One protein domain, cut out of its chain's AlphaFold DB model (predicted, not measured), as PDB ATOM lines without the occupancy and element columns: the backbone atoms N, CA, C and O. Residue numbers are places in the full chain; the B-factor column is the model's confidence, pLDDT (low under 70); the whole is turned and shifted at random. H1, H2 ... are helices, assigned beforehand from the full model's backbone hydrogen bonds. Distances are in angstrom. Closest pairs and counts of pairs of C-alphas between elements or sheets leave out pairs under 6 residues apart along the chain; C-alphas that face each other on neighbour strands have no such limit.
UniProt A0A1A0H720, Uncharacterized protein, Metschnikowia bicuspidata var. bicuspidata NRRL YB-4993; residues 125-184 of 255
ATOM      1  N   ALA A 125      12.646  57.077   3.949       78.44
ATOM      2  CA  ALA A 125      13.036  57.374   5.328       78.44
ATOM      3  C   ALA A 125      12.607  56.245   6.275       78.44
ATOM      4  O   ALA A 125      13.404  55.805   7.098       78.44
ATOM      5  N   LEU A 126      11.403  55.694   6.094       83.56
ATOM      6  CA  LEU A 126      10.955  54.525   6.852       83.56
ATOM      7  C   LEU A 126      11.823  53.292   6.592       83.56
ATOM      8  O   LEU A 126      12.219  52.621   7.541       83.56
ATOM      9  N   LYS A 127      12.167  52.997   5.333       86.50
ATOM     10  CA  LYS A 127      13.052  51.873   4.989       86.50
ATOM     11  C   LYS A 127      14.445  52.052   5.597       86.50
ATOM     12  O   LYS A 127      15.011  51.092   6.114       86.50
ATOM     13  N   GLN A 128      14.978  53.274   5.587       85.25
ATOM     14  CA  GLN A 128      16.243  53.605   6.250       85.25
ATOM     15  C   GLN A 128      16.149  53.433   7.770       85.25
ATOM     16  O   GLN A 128      17.044  52.836   8.366       85.25
ATOM     17  N   LEU A 129      15.065  53.899   8.394       87.88
ATOM     18  CA  LEU A 129      14.832  53.754   9.830       87.88
ATOM     19  C   LEU A 129      14.723  52.277  10.230       87.88
ATOM     20  O   LEU A 129      15.316  51.855  11.219       87.88
ATOM     21  N   LEU A 130      14.011  51.478   9.436       90.31
ATOM     22  CA  LEU A 130      13.822  50.053   9.684       90.31
ATOM     23  C   LEU A 130      15.138  49.280   9.517       90.31
ATOM     24  O   LEU A 130      15.453  48.433  10.349       90.31
ATOM     25  N   ASN A 131      15.954  49.630   8.518       90.31
ATOM     26  CA  ASN A 131      17.303  49.082   8.379       90.31
ATOM     27  C   ASN A 131      18.190  49.455   9.581       90.31
ATOM     28  O   ASN A 131      18.787  48.579  10.200       90.31
ATOM     29  N   ARG A 132      18.197  50.733   9.989       86.56
ATOM     30  CA  ARG A 132      18.928  51.189  11.187       86.56
ATOM     31  C   ARG A 132      18.498  50.433  12.441       86.56
ATOM     32  O   ARG A 132      19.354  50.004  13.208       86.56
ATOM     33  N   LYS A 133      17.192  50.222  12.628       90.31
ATOM     34  CA  LYS A 133      16.650  49.440  13.747       90.31
ATOM     35  C   LYS A 133      17.149  47.994  13.718       90.31
ATOM     36  O   LYS A 133      17.563  47.485  14.755       90.31
ATOM     37  N   ASN A 134      17.132  47.348  12.554       88.62
ATOM     38  CA  ASN A 134      17.600  45.968  12.407       88.62
ATOM     39  C   ASN A 134      19.104  45.843  12.668       88.62
ATOM     40  O   ASN A 134      19.517  44.936  13.383       88.62
ATOM     41  N   LEU A 135      19.908  46.767  12.137       80.88
ATOM     42  CA  LEU A 135      21.354  46.792  12.355       80.88
ATOM     43  C   LEU A 135      21.687  47.005  13.837       80.88
ATOM     44  O   LEU A 135      22.530  46.307  14.388       80.88
ATOM     45  N   HIS A 136      20.976  47.929  14.491       85.50
ATOM     46  CA  HIS A 136      21.129  48.181  15.920       85.50
ATOM     47  C   HIS A 136      20.756  46.956  16.752       85.50
ATOM     48  O   HIS A 136      21.507  46.579  17.644       85.50
ATOM     49  N   LYS A 137      19.626  46.308  16.441       88.56
ATOM     50  CA  LYS A 137      19.208  45.088  17.134       88.56
ATOM     51  C   LYS A 137      20.231  43.968  16.950       88.56
ATOM     52  O   LYS A 137      20.653  43.391  17.937       88.56
ATOM     53  N   LYS A 138      20.690  43.719  15.720       85.00
ATOM     54  CA  LYS A 138      21.734  42.720  15.449       85.00
ATOM     55  C   LYS A 138      23.011  43.016  16.242       85.00
ATOM     56  O   LYS A 138      23.579  42.105  16.822       85.00
ATOM     57  N   GLY A 139      23.421  44.284  16.306       80.69
ATOM     58  CA  GLY A 139      24.561  44.703  17.119       80.69
ATOM     59  C   GLY A 139      24.342  44.484  18.618       80.69
ATOM     60  O   GLY A 139      25.266  44.069  19.305       80.69
ATOM     61  N   GLN A 140      23.132  44.717  19.133       81.81
ATOM     62  CA  GLN A 140      22.797  44.427  20.533       81.81
ATOM     63  C   GLN A 140      22.801  42.927  20.827       81.81
ATOM     64  O   GLN A 140      23.413  42.519  21.809       81.81
ATOM     65  N   ASP A 141      22.169  42.129  19.968       84.31
ATOM     66  CA  ASP A 141      22.106  40.674  20.100       84.31
ATOM     67  C   ASP A 141      23.522  40.068  20.042       84.31
ATOM     68  O   ASP A 141      23.849  39.170  20.810       84.31
ATOM     69  N   GLU A 142      24.403  40.598  19.186       78.38
ATOM     70  CA  GLU A 142      25.795  40.151  19.080       78.38
ATOM     71  C   GLU A 142      26.656  40.586  20.274       78.38
ATOM     72  O   GLU A 142      27.445  39.789  20.773       78.38
ATOM     73  N   VAL A 143      26.489  41.810  20.783       79.50
ATOM     74  CA  VAL A 143      27.166  42.255  22.015       79.50
ATOM     75  C   VAL A 143      26.715  41.416  23.208       79.50
ATOM     76  O   VAL A 143      27.542  41.032  24.032       79.50
ATOM     77  N   GLN A 144      25.422  41.100  23.295       81.75
ATOM     78  CA  GLN A 144      24.892  40.217  24.326       81.75
ATOM     79  C   GLN A 144      25.456  38.797  24.187       81.75
ATOM     80  O   GLN A 144      25.941  38.244  25.169       81.75
ATOM     81  N   ALA A 145      25.489  38.239  22.972       81.06
ATOM     82  CA  ALA A 145      26.109  36.942  22.717       81.06
ATOM     83  C   ALA A 145      27.607  36.935  23.070       81.06
ATOM     84  O   ALA A 145      28.103  35.946  23.600       81.06
ATOM     85  N   GLN A 146      28.323  38.039  22.833       71.69
ATOM     86  CA  GLN A 146      29.729  38.182  23.214       71.69
ATOM     87  C   GLN A 146      29.924  38.272  24.733       71.69
ATOM     88  O   GLN A 146      30.888  37.715  25.240       71.69
ATOM     89  N   LEU A 147      29.012  38.932  25.457       73.69
ATOM     90  CA  LEU A 147      28.982  38.954  26.928       73.69
ATOM     91  C   LEU A 147      28.707  37.569  27.530       73.69
ATOM     92  O   LEU A 147      29.244  37.241  28.583       73.69
ATOM     93  N   GLU A 148      27.856  36.779  26.878       79.44
ATOM     94  CA  GLU A 148      27.528  35.408  27.288       79.44
ATOM     95  C   GLU A 148      28.629  34.409  26.882       79.44
ATOM     96  O   GLU A 148      28.816  33.382  27.537       79.44
ATOM     97  N   SER A 149      29.395  34.716  25.834       71.88
ATOM     98  CA  SER A 149      30.555  33.935  25.415       71.88
ATOM     99  C   SER A 149      31.792  34.260  26.260       71.88
ATOM    100  O   SER A 149      32.079  35.410  26.568       71.88
ATOM    101  N   THR A 150      32.605  33.256  26.573       66.62
ATOM    102  CA  THR A 150      33.882  33.427  27.292       66.62
ATOM    103  C   THR A 150      35.011  33.983  26.416       66.62
ATOM    104  O   THR A 150      36.169  34.001  26.839       66.62
ATOM    105  N   SER A 151      34.716  34.423  25.188       65.94
ATOM    106  CA  SER A 151      35.728  34.977  24.294       65.94
ATOM    107  C   SER A 151      36.217  36.334  24.801       65.94
ATOM    108  O   SER A 151      35.440  37.275  24.947       65.94
ATOM    109  N   THR A 152      37.525  36.448  25.021       73.00
ATOM    110  CA  THR A 152      38.206  37.679  25.456       73.00
ATOM    111  C   THR A 152      38.324  38.740  24.365       73.00
ATOM    112  O   THR A 152      38.759  39.846  24.663       73.00
ATOM    113  N   THR A 153      37.955  38.429  23.120       76.38
ATOM    114  CA  THR A 153      38.070  39.333  21.968       76.38
ATOM    115  C   THR A 153      36.714  39.583  21.316       76.38
ATOM    116  O   THR A 153      35.998  38.642  20.977       76.38
ATOM    117  N   ARG A 154      36.394  40.852  21.083       75.25
ATOM    118  CA  ARG A 154      35.151  41.351  20.498       75.25
ATOM    119  C   ARG A 154      35.342  41.622  19.011       75.25
ATOM    120  O   ARG A 154      36.248  42.350  18.612       75.25
ATOM    121  N   SER A 155      34.457  41.050  18.199       75.06
ATOM    122  CA  SER A 155      34.393  41.291  16.748       75.06
ATOM    123  C   SER A 155      33.525  42.506  16.403       75.06
ATOM    124  O   SER A 155      33.677  43.126  15.354       75.06
ATOM    125  N   MET A 156      32.603  42.862  17.297       75.19
ATOM    126  CA  MET A 156      31.613  43.912  17.083       75.19
ATOM    127  C   MET A 156      31.470  44.749  18.340       75.19
ATOM    128  O   MET A 156      31.527  44.249  19.461       75.19
ATOM    129  N   VAL A 157      31.301  46.050  18.139       81.06
ATOM    130  CA  VAL A 157      31.392  47.038  19.207       81.06
ATOM    131  C   VAL A 157      30.154  47.920  19.198       81.06
ATOM    132  O   VAL A 157      29.637  48.284  18.141       81.06
ATOM    133  N   HIS A 158      29.676  48.289  20.385       80.12
ATOM    134  CA  HIS A 158      28.539  49.190  20.512       80.12
ATOM    135  C   HIS A 158      28.839  50.539  19.816       80.12
ATOM    136  O   HIS A 158      29.945  51.068  19.939       80.12
ATOM    137  N   PRO A 159      27.879  51.166  19.115       75.62
ATOM    138  CA  PRO A 159      28.138  52.400  18.362       75.62
ATOM    139  C   PRO A 159      28.672  53.554  19.228       75.62
ATOM    140  O   PRO A 159      29.483  54.348  18.766       75.62
ATOM    141  N   ARG A 160      28.272  53.630  20.505       74.69
ATOM    142  CA  ARG A 160      28.826  54.616  21.461       74.69
ATOM    143  C   ARG A 160      30.297  54.378  21.811       74.69
ATOM    144  O   ARG A 160      31.007  55.325  22.116       74.69
ATOM    145  N   THR A 161      30.750  53.129  21.814       83.31
ATOM    146  CA  THR A 161      32.156  52.801  22.078       83.31
ATOM    147  C   THR A 161      32.990  52.901  20.806       83.31
ATOM    148  O   THR A 161      34.163  53.238  20.892       83.31
ATOM    149  N   LEU A 162      32.381  52.734  19.624       85.75
ATOM    150  CA  LEU A 162      33.043  52.974  18.339       85.75
ATOM    151  C   LEU A 162      33.560  54.413  18.222       85.75
ATOM    152  O   LEU A 162      34.686  54.617  17.785       85.75
ATOM    153  N   THR A 163      32.787  55.412  18.658       85.12
ATOM    154  CA  THR A 163      33.261  56.806  18.651       85.12
ATOM    155  C   THR A 163      34.479  57.009  19.546       85.12
ATOM    156  O   THR A 163      35.389  57.731  19.162       85.12
ATOM    157  N   ALA A 164      34.523  56.350  20.708       86.62
ATOM    158  CA  ALA A 164      35.671  56.425  21.612       86.62
ATOM    159  C   ALA A 164      36.914  55.748  21.013       86.62
ATOM    160  O   ALA A 164      37.996  56.319  21.067       86.62
ATOM    161  N   ILE A 165      36.739  54.588  20.369       89.00
ATOM    162  CA  ILE A 165      37.813  53.886  19.651       89.00
ATOM    163  C   ILE A 165      38.374  54.762  18.532       89.00
ATOM    164  O   ILE A 165      39.585  54.910  18.426       89.00
ATOM    165  N   ILE A 166      37.510  55.381  17.722       89.50
ATOM    166  CA  ILE A 166      37.956  56.258  16.635       89.50
ATOM    167  C   ILE A 166      38.736  57.452  17.197       89.50
ATOM    168  O   ILE A 166      39.795  57.769  16.667       89.50
ATOM    169  N   TYR A 167      38.264  58.090  18.272       88.81
ATOM    170  CA  TYR A 167      39.019  59.175  18.909       88.81
ATOM    171  C   TYR A 167      40.384  58.713  19.424       88.81
ATOM    172  O   TYR A 167      41.372  59.398  19.189       88.81
ATOM    173  N   ALA A 168      40.450  57.545  20.066       88.19
ATOM    174  CA  ALA A 168      41.701  56.988  20.571       88.19
ATOM    175  C   ALA A 168      42.703  56.683  19.445       88.19
ATOM    176  O   ALA A 168      43.888  56.926  19.614       88.19
ATOM    177  N   LEU A 169      42.241  56.214  18.281       89.31
ATOM    178  CA  LEU A 169      43.111  55.975  17.120       89.31
ATOM    179  C   LEU A 169      43.698  57.261  16.524       89.31
ATOM    180  O   LEU A 169      44.782  57.229  15.951       89.31
ATOM    181  N   HIS A 170      42.985  58.383  16.642       88.31
ATOM    182  CA  HIS A 170      43.449  59.681  16.148       88.31
ATOM    183  C   HIS A 170      44.294  60.448  17.180       88.31
ATOM    184  O   HIS A 170      44.828  61.508  16.849       88.31
ATOM    185  N   ASP A 171      44.423  59.943  18.412       87.81
ATOM    186  CA  ASP A 171      45.280  60.538  19.436       87.81
ATOM    187  C   ASP A 171      46.736  60.076  19.237       87.81
ATOM    188  O   ASP A 171      47.026  58.883  19.378       87.81
ATOM    189  N   PRO A 172      47.694  60.986  18.964       86.69
ATOM    190  CA  PRO A 172      49.098  60.624  18.758       86.69
ATOM    191  C   PRO A 172      49.766  59.996  19.991       86.69
ATOM    192  O   PRO A 172      50.858  59.440  19.882       86.69
ATOM    193  N   ARG A 173      49.152  60.097  21.175       89.06
ATOM    194  CA  ARG A 173      49.670  59.516  22.422       89.06
ATOM    195  C   ARG A 173      49.291  58.048  22.598       89.06
ATOM    196  O   ARG A 173      49.839  57.389  23.483       89.06
ATOM    197  N   VAL A 174      48.358  57.538  21.797       89.00
ATOM    198  CA  VAL A 174      47.788  56.202  21.958       89.00
ATOM    199  C   VAL A 174      48.247  55.306  20.809       89.00
ATOM    200  O   VAL A 174      48.073  55.620  19.636       89.00
ATOM    201  N   SER A 175      48.848  54.160  21.137       90.00
ATOM    202  CA  SER A 175      49.217  53.159  20.133       90.00
ATOM    203  C   SER A 175      48.028  52.266  19.776       90.00
ATOM    204  O   SER A 175      47.157  51.996  20.605       90.00
ATOM    205  N   HIS A 176      48.027  51.738  18.551       88.50
ATOM    206  CA  HIS A 176      47.006  50.795  18.084       88.50
ATOM    207  C   HIS A 176      46.887  49.564  18.999       88.50
ATOM    208  O   HIS A 176      45.779  49.138  19.323       88.50
ATOM    209  N   ASP A 177      48.014  49.050  19.499       89.50
ATOM    210  CA  ASP A 177      48.045  47.908  20.421       89.50
ATOM    211  C   ASP A 177      47.350  48.200  21.758       89.50
ATOM    212  O   ASP A 177      46.733  47.307  22.345       89.50
ATOM    213  N   ASN A 178      47.435  49.440  22.250       90.19
ATOM    214  CA  ASN A 178      46.759  49.842  23.482       90.19
ATOM    215  C   ASN A 178      45.245  49.899  23.265       90.19
ATOM    216  O   ASN A 178      44.497  49.332  24.057       90.19
ATOM    217  N   VAL A 179      44.795  50.457  22.134       89.88
ATOM    218  CA  VAL A 179      43.372  50.463  21.759       89.88
ATOM    219  C   VAL A 179      42.826  49.034  21.659       89.88
ATOM    220  O   VAL A 179      41.737  48.750  22.158       89.88
ATOM    221  N   MET A 180      43.580  48.100  21.074       90.06
ATOM    222  CA  MET A 180      43.156  46.697  21.009       90.06
ATOM    223  C   MET A 180      42.955  46.077  22.393       90.06
ATOM    224  O   MET A 180      41.973  45.362  22.600       90.06
ATOM    225  N   LYS A 181      43.865  46.343  23.336       89.19
ATOM    226  CA  LYS A 181      43.810  45.788  24.696       89.19
ATOM    227  C   LYS A 181      42.675  46.393  25.514       89.19
ATOM    228  O   LYS A 181      41.898  45.642  26.102       89.19
ATOM    229  N   ASP A 182      42.547  47.715  25.505       88.81
ATOM    230  CA  ASP A 182      41.570  48.440  26.323       88.81
ATOM    231  C   ASP A 182      40.132  48.101  25.926       88.81
ATOM    232  O   ASP A 182      39.251  47.931  26.772       88.81
ATOM    233  N   TYR A 183      39.898  47.949  24.622       88.00
ATOM    234  CA  TYR A 183      38.579  47.644  24.078       88.00
ATOM    235  C   TYR A 183      38.371  46.161  23.761       88.00
ATOM    236  O   TYR A 183      37.282  45.793  23.311       88.00
ATOM    237  N   GLN A 184      39.374  45.317  24.033       88.06
ATOM    238  CA  GLN A 184      39.335  43.873  23.791       88.06
ATOM    239  C   GLN A 184      38.974  43.548  22.334       88.06
ATOM    240  O   GLN A 184      38.112  42.714  22.077       88.06
TER     241      GLN A 184
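This is residues 125 to 184 of the 255 residues of an uncharacterized protein of Metschnikowia bicuspidata var. bicuspidata NRRL YB-4993 (UniProt A0A1A0H720). A long helix, H1, whose residues 125 to 135 stick out, is followed by a link that folds back to a small hairpin of two shorter helices, H2 and H3. The 60 printed residues, all helix by class, hold three named helices in the order H1, H2, H3 and no named strand. The whole is flat and loose, spanning 42 by 30 by 12 A, with a radius of gyration of the C-alphas of 14.2 A.

H1, residues 125 to 148, is apart from H2, residues 159 to 170, and from H3, residues 176 to 182. H2 touches H3 with residues 165 to 169 alone; the closest C-alphas, of Leu 169 and His 176, are 6.6 A apart. This helical hairpin has a steep tilt of 38 degrees, opposite ways. In H1 and H3 every O i to N i+4 pair is within hydrogen-bond range, in H2 7 of 8.

H1 begins at C-alpha 125 (13.036, 57.374, 5.328) and is 34.3 A long. H2 measures 17.1 A. H3, 10.1 A, ends at C-alpha 182 (41.570, 48.440, 26.323).

The C-alphas farthest apart, of Leu 126 and Arg 173, are 42.0 A apart. The printed part has no cut and no long link. Residues 150 to 151 are under pLDDT 70.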